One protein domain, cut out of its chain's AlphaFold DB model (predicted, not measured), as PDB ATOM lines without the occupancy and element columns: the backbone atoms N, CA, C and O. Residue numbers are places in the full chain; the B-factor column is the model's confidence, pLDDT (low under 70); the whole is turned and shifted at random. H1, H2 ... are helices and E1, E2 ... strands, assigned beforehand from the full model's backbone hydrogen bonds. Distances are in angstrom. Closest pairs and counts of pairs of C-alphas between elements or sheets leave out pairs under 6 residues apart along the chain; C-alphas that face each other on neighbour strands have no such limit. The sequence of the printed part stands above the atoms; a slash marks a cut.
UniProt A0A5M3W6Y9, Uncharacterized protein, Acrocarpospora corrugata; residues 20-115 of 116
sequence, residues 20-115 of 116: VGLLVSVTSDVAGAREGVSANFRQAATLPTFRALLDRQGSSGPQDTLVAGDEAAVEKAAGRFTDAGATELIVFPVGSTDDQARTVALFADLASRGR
ATOM      1  N   VAL A  20      19.838 -20.802 -31.821       90.00
ATOM      2  CA  VAL A  20      19.570 -21.027 -30.394       90.00
ATOM      3  C   VAL A  20      20.857 -21.455 -29.696       90.00
ATOM      4  O   VAL A  20      21.459 -22.461 -30.060       90.00
ATOM      5  N   GLY A  21      21.275 -20.686 -28.690       89.81
ATOM      6  CA  GLY A  21      22.400 -21.028 -27.820       89.81
ATOM      7  C   GLY A  21      21.941 -21.844 -26.614       89.81
ATOM      8  O   GLY A  21      21.041 -21.401 -25.903       89.81
ATOM      9  N   LEU A  22      22.559 -23.004 -26.376       91.00
ATOM     10  CA  LEU A  22      22.181 -23.935 -25.309       91.00
ATOM     11  C   LEU A  22      23.394 -24.326 -24.464       91.00
ATOM     12  O   LEU A  22      24.393 -24.802 -25.001       91.00
ATOM     13  N   LEU A  23      23.282 -24.181 -23.144       93.38
ATOM     14  CA  LEU A  23      24.160 -24.884 -22.208       93.38
ATOM     15  C   LEU A  23      23.708 -26.343 -22.164       93.38
ATOM     16  O   LEU A  23      22.521 -26.600 -21.948       93.38
ATOM     17  N   VAL A  24      24.628 -27.285 -22.386       96.56
ATOM     18  CA  VAL A  24      24.281 -28.711 -22.460       96.56
ATOM     19  C   VAL A  24      25.278 -29.583 -21.708       96.56
ATOM     20  O   VAL A  24      26.480 -29.342 -21.767       96.56
ATOM     21  N   SER A  25      24.782 -30.610 -21.022       97.44
ATOM     22  CA  SER A  25      25.604 -31.620 -20.355       97.44
ATOM     23  C   SER A  25      24.987 -33.010 -20.505       97.44
ATOM     24  O   SER A  25      23.910 -33.277 -19.971       97.44
ATOM     25  N   VAL A  26      25.657 -33.897 -21.239       97.69
ATOM     26  CA  VAL A  26      25.326 -35.325 -21.265       97.69
ATOM     27  C   VAL A  26      25.948 -35.975 -20.036       97.69
ATOM     28  O   VAL A  26      27.150 -36.221 -20.009       97.69
ATOM     29  N   THR A  27      25.135 -36.214 -19.013       96.38
ATOM     30  CA  THR A  27      25.593 -36.677 -17.702       96.38
ATOM     31  C   THR A  27      24.510 -37.461 -16.963       96.38
ATOM     32  O   THR A  27      23.311 -37.239 -17.154       96.38
ATOM     33  N   SER A  28      24.926 -38.367 -16.076       94.38
ATOM     34  CA  SER A  28      24.034 -39.003 -15.100       94.38
ATOM     35  C   SER A  28      23.847 -38.158 -13.833       94.38
ATOM     36  O   SER A  28      22.848 -38.335 -13.136       94.38
ATOM     37  N   ASP A  29      24.753 -37.213 -13.550       93.81
ATOM     38  CA  ASP A  29      24.673 -36.305 -12.400       93.81
ATOM     39  C   ASP A  29      24.111 -34.932 -12.802       93.81
ATOM     40  O   ASP A  29      24.791 -33.905 -12.859       93.81
ATOM     41  N   VAL A  30      22.811 -34.915 -13.100       93.31
ATOM     42  CA  VAL A  30      22.099 -33.691 -13.497       93.31
ATOM     43  C   VAL A  30      22.115 -32.637 -12.385       93.31
ATOM     44  O   VAL A  30      22.151 -31.436 -12.671       93.31
ATOM     45  N   ALA A  31      22.074 -33.064 -11.121       92.00
ATOM     46  CA  ALA A  31      22.082 -32.156  -9.979       92.00
ATOM     47  C   ALA A  31      23.435 -31.444  -9.863       92.00
ATOM     48  O   ALA A  31      23.467 -30.210  -9.868       92.00
ATOM     49  N   GLY A  32      24.542 -32.194  -9.877       90.81
ATOM     50  CA  GLY A  32      25.889 -31.628  -9.841       90.81
ATOM     51  C   GLY A  32      26.180 -30.718 -11.035       90.81
ATOM     52  O   GLY A  32      26.737 -29.630 -10.867       90.81
ATOM     53  N   ALA A  33      25.717 -31.075 -12.238       91.31
ATOM     54  CA  ALA A  33      25.857 -30.210 -13.413       91.31
ATOM     55  C   ALA A  33      25.125 -28.863 -13.248       91.31
ATOM     56  O   ALA A  33      25.673 -27.806 -13.575       91.31
ATOM     57  N   ARG A  34      23.906 -28.873 -12.689       90.81
ATOM     58  CA  ARG A  34      23.143 -27.647 -12.390       90.81
ATOM     59  C   ARG A  34      23.809 -26.790 -11.320       90.81
ATOM     60  O   ARG A  34      23.836 -25.562 -11.452       90.81
ATOM     61  N   GLU A  35      24.364 -27.405 -10.282       89.88
ATOM     62  CA  GLU A  35      25.130 -26.696  -9.252       89.88
ATOM     63  C   GLU A  35      26.385 -26.043  -9.840       89.88
ATOM     64  O   GLU A  35      26.645 -24.864  -9.587       89.88
ATOM     65  N   GLY A  36      27.108 -26.762 -10.704       87.56
ATOM     66  CA  GLY A  36      28.267 -26.239 -11.426       87.56
ATOM     67  C   GLY A  36      27.923 -25.018 -12.280       87.56
ATOM     68  O   GLY A  36      28.599 -23.990 -12.197       87.56
ATOM     69  N   VAL A  37      26.826 -25.072 -13.044       88.56
ATOM     70  CA  VAL A  37      26.338 -23.913 -13.815       88.56
ATOM     71  C   VAL A  37      25.948 -22.757 -12.892       88.56
ATOM     72  O   VAL A  37      26.349 -21.619 -13.136       88.56
ATOM     73  N   SER A  38      25.232 -23.033 -11.800       85.88
ATOM     74  CA  SER A  38      24.860 -22.011 -10.808       85.88
ATOM     75  C   SER A  38      26.084 -21.294 -10.235       85.88
ATOM     76  O   SER A  38      26.074 -20.074 -10.072       85.88
ATOM     77  N   ALA A  39      27.150 -22.040  -9.934       85.31
ATOM     78  CA  ALA A  39      28.396 -21.495  -9.409       85.31
ATOM     79  C   ALA A  39      29.145 -20.664 -10.461       85.31
ATOM     80  O   ALA A  39      29.506 -19.519 -10.185       85.31
ATOM     81  N   ASN A  40      29.312 -21.200 -11.674       84.31
ATOM     82  CA  ASN A  40      30.060 -20.550 -12.754       84.31
ATOM     83  C   ASN A  40      29.400 -19.252 -13.230       84.31
ATOM     84  O   ASN A  40      30.081 -18.278 -13.538       84.31
ATOM     85  N   PHE A  41      28.066 -19.209 -13.245       81.94
ATOM     86  CA  PHE A  41      27.307 -18.039 -13.686       81.94
ATOM     87  C   PHE A  41      26.850 -17.137 -12.536       81.94
ATOM     88  O   PHE A  41      26.148 -16.157 -12.782       81.94
ATOM     89  N   ARG A  42      27.273 -17.393 -11.288       80.31
ATOM     90  CA  ARG A  42      26.857 -16.609 -10.111       80.31
ATOM     91  C   ARG A  42      27.146 -15.115 -10.262       80.31
ATOM     92  O   ARG A  42      26.306 -14.295  -9.911       80.31
ATOM     93  N   GLN A  43      28.313 -14.757 -10.797       77.81
ATOM     94  CA  GLN A  43      28.681 -13.356 -11.014       77.81
ATOM     95  C   GLN A  43      27.931 -12.741 -12.202       77.81
ATOM     96  O   GLN A  43      27.530 -11.586 -12.139       77.81
ATOM     97  N   ALA A  44      27.692 -13.506 -13.271       72.75
ATOM     98  CA  ALA A  44      26.894 -13.035 -14.401       72.75
ATOM     99  C   ALA A  44      25.421 -12.815 -14.004       72.75
ATOM    100  O   ALA A  44      24.800 -11.861 -14.462       72.75
ATOM    101  N   ALA A  45      24.887 -13.642 -13.097       74.56
ATOM    102  CA  ALA A  45      23.525 -13.559 -12.571       74.56
ATOM    103  C   ALA A  45      23.199 -12.238 -11.856       74.56
ATOM    104  O   ALA A  45      22.031 -11.857 -11.801       74.56
ATOM    105  N   THR A  46      24.205 -11.517 -11.350       78.94
ATOM    106  CA  THR A  46      24.006 -10.206 -10.708       78.94
ATOM    107  C   THR A  46      23.928  -9.055 -11.710       78.94
ATOM    108  O   THR A  46      23.503  -7.957 -11.347       78.94
ATOM    109  N   LEU A  47      24.304  -9.277 -12.975       84.50
ATOM    110  CA  LEU A  47      24.243  -8.248 -14.006       84.50
ATOM    111  C   LEU A  47      22.779  -7.983 -14.395       84.50
ATOM    112  O   LEU A  47      22.086  -8.921 -14.803       84.50
ATOM    113  N   PRO A  48      22.303  -6.721 -14.365       82.69
ATOM    114  CA  PRO A  48      20.903  -6.390 -14.647       82.69
ATOM    115  C   PRO A  48      20.399  -6.937 -15.987       82.69
ATOM    116  O   PRO A  48      19.289  -7.457 -16.076       82.69
ATOM    117  N   THR A  49      21.240  -6.887 -17.024       82.62
ATOM    118  CA  THR A  49      20.909  -7.398 -18.359       82.62
ATOM    119  C   THR A  49      20.700  -8.911 -18.363       82.62
ATOM    120  O   THR A  49      19.766  -9.397 -18.994       82.62
ATOM    121  N   PHE A  50      21.536  -9.669 -17.653       78.44
ATOM    122  CA  PHE A  50      21.425 -11.126 -17.608       78.44
ATOM    123  C   PHE A  50      20.246 -11.566 -16.735       78.44
ATOM    124  O   PHE A  50      19.502 -12.468 -17.115       78.44
ATOM    125  N   ARG A  51      19.989 -10.863 -15.625       80.50
ATOM    126  CA  ARG A  51      18.795 -11.100 -14.806       80.50
ATOM    127  C   ARG A  51      17.506 -10.869 -15.595       80.50
ATOM    128  O   ARG A  51      16.636 -11.733 -15.593       80.50
ATOM    129  N   ALA A  52      17.432  -9.768 -16.343       82.44
ATOM    130  CA  ALA A  52      16.288  -9.474 -17.202       82.44
ATOM    131  C   ALA A  52      16.078 -10.536 -18.298       82.44
ATOM    132  O   ALA A  52      14.943 -10.802 -18.687       82.44
ATOM    133  N   LEU A  53      17.151 -11.153 -18.805       82.56
ATOM    134  CA  LEU A  53      17.043 -12.273 -19.744       82.56
ATOM    135  C   LEU A  53      16.442 -13.517 -19.079       82.56
ATOM    136  O   LEU A  53      15.523 -14.104 -19.644       82.56
ATOM    137  N   LEU A  54      16.911 -13.877 -17.882       80.94
ATOM    138  CA  LEU A  54      16.379 -15.016 -17.126       80.94
ATOM    139  C   LEU A  54      14.902 -14.820 -16.756       80.94
ATOM    140  O   LEU A  54      14.101 -15.733 -16.941       80.94
ATOM    141  N   ASP A  55      14.516 -13.614 -16.331       78.75
ATOM    142  CA  ASP A  55      13.121 -13.289 -16.005       78.75
ATOM    143  C   ASP A  55      12.187 -13.458 -17.207       78.75
ATOM    144  O   ASP A  55      11.083 -13.987 -17.078       78.75
ATOM    145  N   ARG A  56      12.639 -13.075 -18.408       78.88
ATOM    146  CA  ARG A  56      11.864 -13.260 -19.650       78.88
ATOM    147  C   ARG A  56      11.688 -14.730 -20.024       78.88
ATOM    148  O   ARG A  56      10.740 -15.050 -20.737       78.88
ATOM    149  N   GLN A  57      12.591 -15.596 -19.575       74.50
ATOM    150  CA  GLN A  57      12.526 -17.043 -19.782       74.50
ATOM    151  C   GLN A  57      11.737 -17.761 -18.675       74.50
ATOM    152  O   GLN A  57      11.462 -18.949 -18.811       74.50
ATOM    153  N   GLY A  58      11.351 -17.055 -17.605       76.06
ATOM    154  CA  GLY A  58      10.741 -17.660 -16.419       76.06
ATOM    155  C   GLY A  58      11.732 -18.459 -15.564       76.06
ATOM    156  O   GLY A  58      11.311 -19.271 -14.745       76.06
ATOM    157  N   SER A  59      13.034 -18.238 -15.755       80.12
ATOM    158  CA  SER A  59      14.107 -18.960 -15.073       80.12
ATOM    159  C   SER A  59      14.441 -18.312 -13.730       80.12
ATOM    160  O   SER A  59      14.663 -17.098 -13.636       80.12
ATOM    161  N   SER A  60      14.540 -19.132 -12.684       74.06
ATOM    162  CA  SER A  60      14.978 -18.703 -11.351       74.06
ATOM    163  C   SER A  60      16.485 -18.428 -11.308       74.06
ATOM    164  O   SER A  60      16.945 -17.586 -10.538       74.06
ATOM    165  N   GLY A  61      17.253 -19.081 -12.184       75.25
ATOM    166  CA  GLY A  61      18.686 -18.863 -12.331       75.25
ATOM    167  C   GLY A  61      19.266 -19.494 -13.599       75.25
ATOM    168  O   GLY A  61      18.546 -20.128 -14.372       75.25
ATOM    169  N   PRO A  62      20.577 -19.320 -13.836       73.94
ATOM    170  CA  PRO A  62      21.262 -19.853 -15.015       73.94
ATOM    171  C   PRO A  62      21.202 -21.384 -15.115       73.94
ATOM    172  O   PRO A  62      21.270 -21.927 -16.208       73.94
ATOM    173  N   GLN A  63      21.031 -22.098 -14.005       78.69
ATOM    174  CA  GLN A  63      20.863 -23.551 -14.003       78.69
ATOM    175  C   GLN A  63      19.575 -24.037 -14.676       78.69
ATOM    176  O   GLN A  63      19.528 -25.171 -15.145       78.69
ATOM    177  N   ASP A  64      18.546 -23.190 -14.759       79.75
ATOM    178  CA  ASP A  64      17.273 -23.556 -15.389       79.75
ATOM    179  C   ASP A  64      17.352 -23.488 -16.920       79.75
ATOM    180  O   ASP A  64      16.479 -24.003 -17.613       79.75
ATOM    181  N   THR A  65      18.412 -22.875 -17.460       82.94
ATOM    182  CA  THR A  65      18.675 -22.826 -18.904       82.94
ATOM    183  C   THR A  65      19.534 -24.000 -19.385       82.94
ATOM    184  O   THR A  65      19.732 -24.159 -20.590       82.94
ATOM    185  N   LEU A  66      20.024 -24.841 -18.463       91.50
ATOM    186  CA  LEU A  66      20.817 -26.031 -18.761       91.50
ATOM    187  C   LEU A  66      19.932 -27.181 -19.259       91.50
ATOM    188  O   LEU A  66      19.020 -27.638 -18.565       91.50
ATOM    189  N   VAL A  67      20.285 -27.728 -20.419       94.69
ATOM    190  CA  VAL A  67      19.814 -29.040 -20.870       94.69
ATOM    191  C   VAL A  67      20.775 -30.098 -20.330       94.69
ATOM    192  O   VAL A  67      21.928 -30.150 -20.744       94.69
ATOM    193  N   ALA A  68      20.321 -30.939 -19.404       95.81
ATOM    194  CA  ALA A  68      21.149 -32.005 -18.849       95.81
ATOM    195  C   ALA A  68      20.381 -33.315 -18.694       95.81
ATOM    196  O   ALA A  68      19.186 -33.310 -18.381       95.81
ATOM    197  N   GLY A  69      21.083 -34.423 -18.911       96.31
ATOM    198  CA  GLY A  69      20.555 -35.782 -18.824       96.31
ATOM    199  C   GLY A  69      21.404 -36.758 -19.628       96.31
ATOM    200  O   GLY A  69      22.498 -36.415 -20.068       96.31
ATOM    201  N   ASP A  70      20.889 -37.963 -19.844       97.12
ATOM    202  CA  ASP A  70      21.494 -38.904 -20.785       97.12
ATOM    203  C   ASP A  70      21.359 -38.430 -22.246       97.12
ATOM    204  O   ASP A  70      20.720 -37.418 -22.559       97.12
ATOM    205  N   GLU A  71      21.980 -39.171 -23.161       96.81
ATOM    206  CA  GLU A  71      21.989 -38.869 -24.588       96.81
ATOM    207  C   GLU A  71      20.574 -38.739 -25.164       96.81
ATOM    208  O   GLU A  71      20.296 -37.800 -25.910       96.81
ATOM    209  N   ALA A  72      19.661 -39.634 -24.780       96.50
ATOM    210  CA  ALA A  72      18.292 -39.646 -25.287       96.50
ATOM    211  C   ALA A  72      17.490 -38.431 -24.796       96.50
ATOM    212  O   ALA A  72      16.721 -37.828 -25.553       96.50
ATOM    213  N   ALA A  73      17.669 -38.040 -23.533       96.00
ATOM    214  CA  ALA A  73      17.050 -36.852 -22.964       96.00
ATOM    215  C   ALA A  73      17.556 -35.576 -23.651       96.00
ATOM    216  O   ALA A  73      16.750 -34.693 -23.973       96.00
ATOM    217  N   VAL A  74      18.865 -35.494 -23.908       96.75
ATOM    218  CA  VAL A  74      19.492 -34.351 -24.588       96.75
ATOM    219  C   VAL A  74      19.079 -34.281 -26.060       96.75
ATOM    220  O   VAL A  74      18.683 -33.209 -26.518       96.75
ATOM    221  N   GLU A  75      19.074 -35.400 -26.786       95.94
ATOM    222  CA  GLU A  75      18.602 -35.476 -28.178       95.94
ATOM    223  C   GLU A  75      17.139 -35.035 -28.286       95.94
ATOM    224  O   GLU A  75      16.794 -34.171 -29.096       95.94
ATOM    225  N   LYS A  76      16.273 -35.539 -27.399       95.44
ATOM    226  CA  LYS A  76      14.865 -35.128 -27.343       95.44
ATOM    227  C   LYS A  76      14.712 -33.633 -27.065       95.44
ATOM    228  O   LYS A  76      13.833 -32.987 -27.633       95.44
ATOM    229  N   ALA A  77      15.523 -33.077 -26.166       93.62
ATOM    230  CA  ALA A  77      15.496 -31.649 -25.874       93.62
ATOM    231  C   ALA A  77      15.956 -30.816 -27.080       93.62
ATOM    232  O   ALA A  77      15.286 -29.840 -27.410       93.62
ATOM    233  N   ALA A  78      17.024 -31.229 -27.769       92.62
ATOM    234  CA  ALA A  78      17.488 -30.596 -29.002       92.62
ATOM    235  C   ALA A  78      16.399 -30.604 -30.090       92.62
ATOM    236  O   ALA A  78      16.133 -29.562 -30.693       92.62
ATOM    237  N   GLY A  79      15.698 -31.732 -30.256       92.38
ATOM    238  CA  GLY A  79      14.578 -31.876 -31.192       92.38
ATOM    239  C   GLY A  79      13.442 -30.874 -30.955       92.38
ATOM    240  O   GLY A  79      12.896 -30.307 -31.896       92.38
ATOM    241  N   ARG A  80      13.138 -30.535 -29.696       93.19
ATOM    242  CA  ARG A  80      12.111 -29.517 -29.394       93.19
ATOM    243  C   ARG A  80      12.473 -28.132 -29.931       93.19
ATOM    244  O   ARG A  80      11.578 -27.377 -30.301       93.19
ATOM    245  N   PHE A  81      13.758 -27.777 -29.957       90.44
ATOM    246  CA  PHE A  81      14.189 -26.491 -30.506       90.44
ATOM    247  C   PHE A  81      14.084 -26.480 -32.029       90.44
ATOM    248  O   PHE A  81      13.628 -25.484 -32.591       90.44
ATOM    249  N   THR A  82      14.443 -27.581 -32.693       89.62
ATOM    250  CA  THR A  82      14.265 -27.704 -34.146       89.62
ATOM    251  C   THR A  82      12.786 -27.686 -34.529       89.62
ATOM    252  O   THR A  82      12.412 -26.952 -35.441       89.62
ATOM    253  N   ASP A  83      11.926 -28.376 -33.773       90.88
ATOM    254  CA  ASP A  83      10.468 -28.376 -33.973       90.88
ATOM    255  C   ASP A  83       9.854 -26.983 -33.765       90.88
ATOM    256  O   ASP A  83       8.899 -26.600 -34.442       90.88
ATOM    257  N   ALA A  84      10.431 -26.182 -32.862       90.62
ATOM    258  CA  ALA A  84      10.058 -24.784 -32.650       90.62
ATOM    259  C   ALA A  84      10.577 -23.828 -33.748       90.62
ATOM    260  O   ALA A  84      10.316 -22.623 -33.686       90.62
ATOM    261  N   GLY A  85      11.296 -24.340 -34.752       88.88
ATOM    262  CA  GLY A  85      11.798 -23.580 -35.898       88.88
ATOM    263  C   GLY A  85      13.250 -23.113 -35.777       88.88
ATOM    264  O   GLY A  85      13.675 -22.277 -36.577       88.88
ATOM    265  N   ALA A  86      14.025 -23.615 -34.810       90.44
ATOM    266  CA  ALA A  86      15.463 -23.361 -34.781       90.44
ATOM    267  C   ALA A  86      16.120 -23.969 -36.025       90.44
ATOM    268  O   ALA A  86      16.003 -25.162 -36.295       90.44
ATOM    269  N   THR A  87      16.842 -23.140 -36.773       89.31
ATOM    270  CA  THR A  87      17.612 -23.579 -37.945       89.31
ATOM    271  C   THR A  87      19.068 -23.870 -37.598       89.31
ATOM    272  O   THR A  87      19.794 -24.432 -38.411       89.31
ATOM    273  N   GLU A  88      19.525 -23.412 -36.431       89.94
ATOM    274  CA  GLU A  88      20.908 -23.534 -35.987       89.94
ATOM    275  C   GLU A  88      20.963 -23.651 -34.463       89.94
ATOM    276  O   GLU A  88      20.325 -22.875 -33.748       89.94
ATOM    277  N   LEU A  89      21.723 -24.626 -33.968       91.62
ATOM    278  CA  LEU A  89      21.967 -24.824 -32.543       91.62
ATOM    279  C   LEU A  89      23.441 -24.546 -32.253       91.62
ATOM    280  O   LEU A  89      24.322 -25.140 -32.872       91.62
ATOM    281  N   ILE A  90      23.698 -23.657 -31.299       93.12
ATOM    282  CA  ILE A  90      25.031 -23.362 -30.779       93.12
ATOM    283  C   ILE A  90      25.116 -24.010 -29.402       93.12
ATOM    284  O   ILE A  90      24.450 -23.580 -28.459       93.12
ATOM    285  N   VAL A  91      25.907 -25.073 -29.301       94.19
ATOM    286  CA  VAL A  91      26.028 -25.864 -28.075       94.19
ATOM    287  C   VAL A  91      27.229 -25.391 -27.271       94.19
ATOM    288  O   VAL A  91      28.333 -25.282 -27.799       94.19
ATOM    289  N   PHE A  92      27.004 -25.151 -25.985       94.06
ATOM    290  CA  PHE A  92      28.020 -24.840 -24.987       94.06
ATOM    291  C   PHE A  92      28.099 -26.018 -24.000       94.06
ATOM    292  O   PHE A  92      27.312 -26.062 -23.047       94.06
ATOM    293  N   PRO A  93      28.989 -27.004 -24.232       95.12
ATOM    294  CA  PRO A  93      29.145 -28.148 -23.341       95.12
ATOM    295  C   PRO A  93      29.607 -27.712 -21.947       95.12
ATOM    296  O   PRO A  93      30.529 -26.906 -21.819       95.12
ATOM    297  N   VAL A  94      28.990 -28.263 -20.903       93.50
ATOM    298  CA  VAL A  94      29.359 -28.036 -19.498       93.50
ATOM    299  C   VAL A  94      29.412 -29.357 -18.729       93.50
ATOM    300  O   VAL A  94      28.863 -30.365 -19.169       93.50
ATOM    301  N   GLY A  95      30.054 -29.346 -17.562       92.50
ATOM    302  CA  GLY A  95      30.294 -30.544 -16.750       92.50
ATOM    303  C   GLY A  95      31.755 -30.979 -16.799       92.50
ATOM    304  O   GLY A  95      32.632 -30.182 -17.154       92.50
ATOM    305  N   SER A  96      32.019 -32.228 -16.421       93.94
ATOM    306  CA  SER A  96      33.362 -32.810 -16.483       93.94
ATOM    307  C   SER A  96      33.866 -32.913 -17.928       93.94
ATOM    308  O   SER A  96      33.101 -32.790 -18.884       93.94
ATOM    309  N   THR A  97      35.163 -33.166 -18.111       95.38
ATOM    310  CA  THR A  97      35.734 -33.396 -19.448       95.38
ATOM    311  C   THR A  97      35.041 -34.553 -20.178       95.38
ATOM    312  O   THR A  97      34.862 -34.475 -21.391       95.38
ATOM    313  N   ASP A  98      34.615 -35.591 -19.450       96.38
ATOM    314  CA  ASP A  98      33.872 -36.722 -20.020       96.38
ATOM    315  C   ASP A  98      32.461 -36.309 -20.463       96.38
ATOM    316  O   ASP A  98      32.090 -36.540 -21.614       96.38
ATOM    317  N   ASP A  99      31.717 -35.589 -19.611       96.50
ATOM    318  CA  ASP A  99      30.378 -35.084 -19.959       96.50
ATOM    319  C   ASP A  99      30.437 -34.169 -21.194       96.50
ATOM    320  O   ASP A  99      29.599 -34.243 -22.098       96.50
ATOM    321  N   GLN A 100      31.460 -33.310 -21.269       96.56
ATOM    322  CA  GLN A 100      31.683 -32.435 -22.418       96.56
ATOM    323  C   GLN A 100      32.003 -33.237 -23.684       96.56
ATOM    324  O   GLN A 100      31.423 -32.963 -24.735       96.56
ATOM    325  N   ALA A 101      32.877 -34.244 -23.596       97.56
ATOM    326  CA  ALA A 101      33.221 -35.102 -24.727       97.56
ATOM    327  C   ALA A 101      31.998 -35.872 -25.249       97.56
ATOM    328  O   ALA A 101      31.751 -35.880 -26.458       97.56
ATOM    329  N   ARG A 102      31.186 -36.445 -24.351       97.69
ATOM    330  CA  ARG A 102      29.924 -37.124 -24.696       97.69
ATOM    331  C   ARG A 102      28.916 -36.171 -25.329       97.69
ATOM    332  O   ARG A 102      28.298 -36.513 -26.335       97.69
ATOM    333  N   THR A 103      28.804 -34.952 -24.801       97.50
ATOM    334  CA  THR A 103      27.953 -33.902 -25.379       97.50
ATOM    335  C   THR A 103      28.385 -33.570 -26.805       97.50
ATOM    336  O   THR A 103      27.561 -33.572 -27.717       97.50
ATOM    337  N   VAL A 104      29.679 -33.330 -27.031       97.50
ATOM    338  CA  VAL A 104      30.210 -33.042 -28.372       97.50
ATOM    339  C   VAL A 104      29.973 -34.216 -29.323       97.50
ATOM    340  O   VAL A 104      29.523 -33.993 -30.447       97.50
ATOM    341  N   ALA A 105      30.225 -35.450 -28.880       97.69
ATOM    342  CA  ALA A 105      30.012 -36.649 -29.686       97.69
ATOM    343  C   ALA A 105      28.545 -36.800 -30.120       97.69
ATOM    344  O   ALA A 105      28.281 -37.017 -31.303       97.69
ATOM    345  N   LEU A 106      27.598 -36.599 -29.197       97.25
ATOM    346  CA  LEU A 106      26.165 -36.637 -29.491       97.25
ATOM    347  C   LEU A 106      25.780 -35.605 -30.559       97.25
ATOM    348  O   LEU A 106      25.171 -35.953 -31.566       97.25
ATOM    349  N   PHE A 107      26.155 -34.333 -30.388       95.81
ATOM    350  CA  PHE A 107      25.781 -33.299 -31.361       95.81
ATOM    351  C   PHE A 107      26.511 -33.435 -32.702       95.81
ATOM    352  O   PHE A 107      25.945 -33.063 -33.731       95.81
ATOM    353  N   ALA A 108      27.725 -33.991 -32.727       95.25
ATOM    354  CA  ALA A 108      28.417 -34.318 -33.971       95.25
ATOM    355  C   ALA A 108      27.667 -35.399 -34.768       95.25
ATOM    356  O   ALA A 108      27.484 -35.253 -35.981       95.25
ATOM    357  N   ASP A 109      27.185 -36.439 -34.085       95.62
ATOM    358  CA  ASP A 109      26.358 -37.492 -34.675       95.62
ATOM    359  C   ASP A 109      25.017 -36.933 -35.183       95.62
ATOM    360  O   ASP A 109      24.707 -37.080 -36.369       95.62
ATOM    361  N   LEU A 110      24.288 -36.163 -34.367       92.62
ATOM    362  CA  LEU A 110      23.046 -35.495 -34.789       92.62
ATOM    363  C   LEU A 110      23.249 -34.586 -36.011       92.62
ATOM    364  O   LEU A 110      22.458 -34.615 -36.957       92.62
ATOM    365  N   ALA A 111      24.338 -33.814 -36.032       90.06
ATOM    366  CA  ALA A 111      24.673 -32.955 -37.161       90.06
ATOM    367  C   ALA A 111      25.020 -33.756 -38.425       90.06
ATOM    368  O   ALA A 111      24.804 -33.264 -39.532       90.06
ATOM    369  N   SER A 112      25.573 -34.963 -38.287       91.50
ATOM    370  CA  SER A 112      25.849 -35.845 -39.424       91.50
ATOM    371  C   SER A 112      24.565 -36.428 -40.020       91.50
ATOM    372  O   SER A 112      24.415 -36.419 -41.240       91.50
ATOM    373  N   ARG A 113      23.603 -36.816 -39.169       87.50
ATOM    374  CA  ARG A 113      22.284 -37.336 -39.569       87.50
ATOM    375  C   ARG A 113      21.443 -36.283 -40.291       87.50
ATOM    376  O   ARG A 113      20.807 -36.592 -41.288       87.50
ATOM    377  N   GLY A 114      21.469 -35.035 -39.819       72.06
ATOM    378  CA  GLY A 114      20.697 -33.933 -40.409       72.06
ATOM    379  C   GLY A 114      21.214 -33.418 -41.760       72.06
ATOM    380  O   GLY A 114      20.557 -32.585 -42.378       72.06
ATOM    381  N   ARG A 115      22.394 -33.869 -42.212       61.72
ATOM    382  CA  ARG A 115      22.952 -33.556 -43.542       61.72
ATOM    383  C   ARG A 115      22.702 -34.659 -44.582       61.72
ATOM    384  O   ARG A 115      23.128 -34.477 -45.723       61.72
TER     385      ARG A 115
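AT A GLANCE: This is residues 20 to 115 of the 116 residues of an uncharacterized protein of Acrocarpospora corrugata (UniProt A0A5M3W6Y9). A small, strongly twisted sheet of three parallel strands has H4 and H5 packed over one face and H1 over the other, three layers with helices on both faces of the sheet. H2 sits off at one end of the flat outline, beyond the short H3. The printed part has 96 residues with five named helices and three named strands, in the order E1 H1 H2 H3 E2 H4 E3 H5; the sheet's order is E2 E1 E3, and the class is mixed, helices and strands. The whole is compact, with a radius of gyration of the C-alphas of 13.6 A and spans of 40 by 30 by 16 A.

HOW THE PARTS SIT: E1, residues 20 to 26, is the inner strand. H1, residues 30 to 40, is on the sheet at a height of 9.7 A; its Val 30 and Ala 68 of E2, residues 66 to 69, have the closest C-alphas of the two, 5.7 A apart. H2, residues 48 to 57, is not on the sheet. It is close to but not clearly touching H3, residues 62 to 65, with the C-alphas of Leu 54 and Pro 62 closest at 7.2 A. H3 only grazes the sheet and touches H1, the C-alphas of Arg 34 and Gln 63 being closest at 5.0 A. E1, H1, H2, H3 and E2 form a strand-helix-strand unit, two parallel neighbour strands with helices between; N 67 and O 23 are within hydrogen-bond range at 2.9 A. H4, residues 71 to 83, has a height over the sheet of 8.3 A and runs along E1, at 4 degrees on the local plane. E3, residues 88 to 93, is parallel to E1, with N 22 and O 90 within range at 2.9 A. E2, H4 and E3 form a split unit, with E1 between its strands and a right-handed crossover. H5, residues 97 to 113, is on the same face as H4 and touches it, the same way at a steep tilt of 48 degrees; the closest C-alphas are those of Glu 71 and Leu 106, 6.8 A apart. Every O i to N i+4 pair is within hydrogen-bond range in H1, H2 and H5, and 8 of 9 are in H4; H3 is too short for such a pair.

IN THESE COORDINATES: E1 begins at C-alpha 20, (19.570, -21.027, -30.394), and is 17.9 A long. H1 measures 15.4 A, H4 18.2 A and E3 15.8 A. H5, the longest helix, measures 24.5 A and ends at C-alpha 113, (22.284, -37.336, -39.569).

THE WHOLE: The two C-alphas farthest apart, of Thr 46 and Arg 115, are 40.3 A apart. The printed part has no cut and no long link. Mean pLDDT of the printed part is 88.9; residue 115 is under 70.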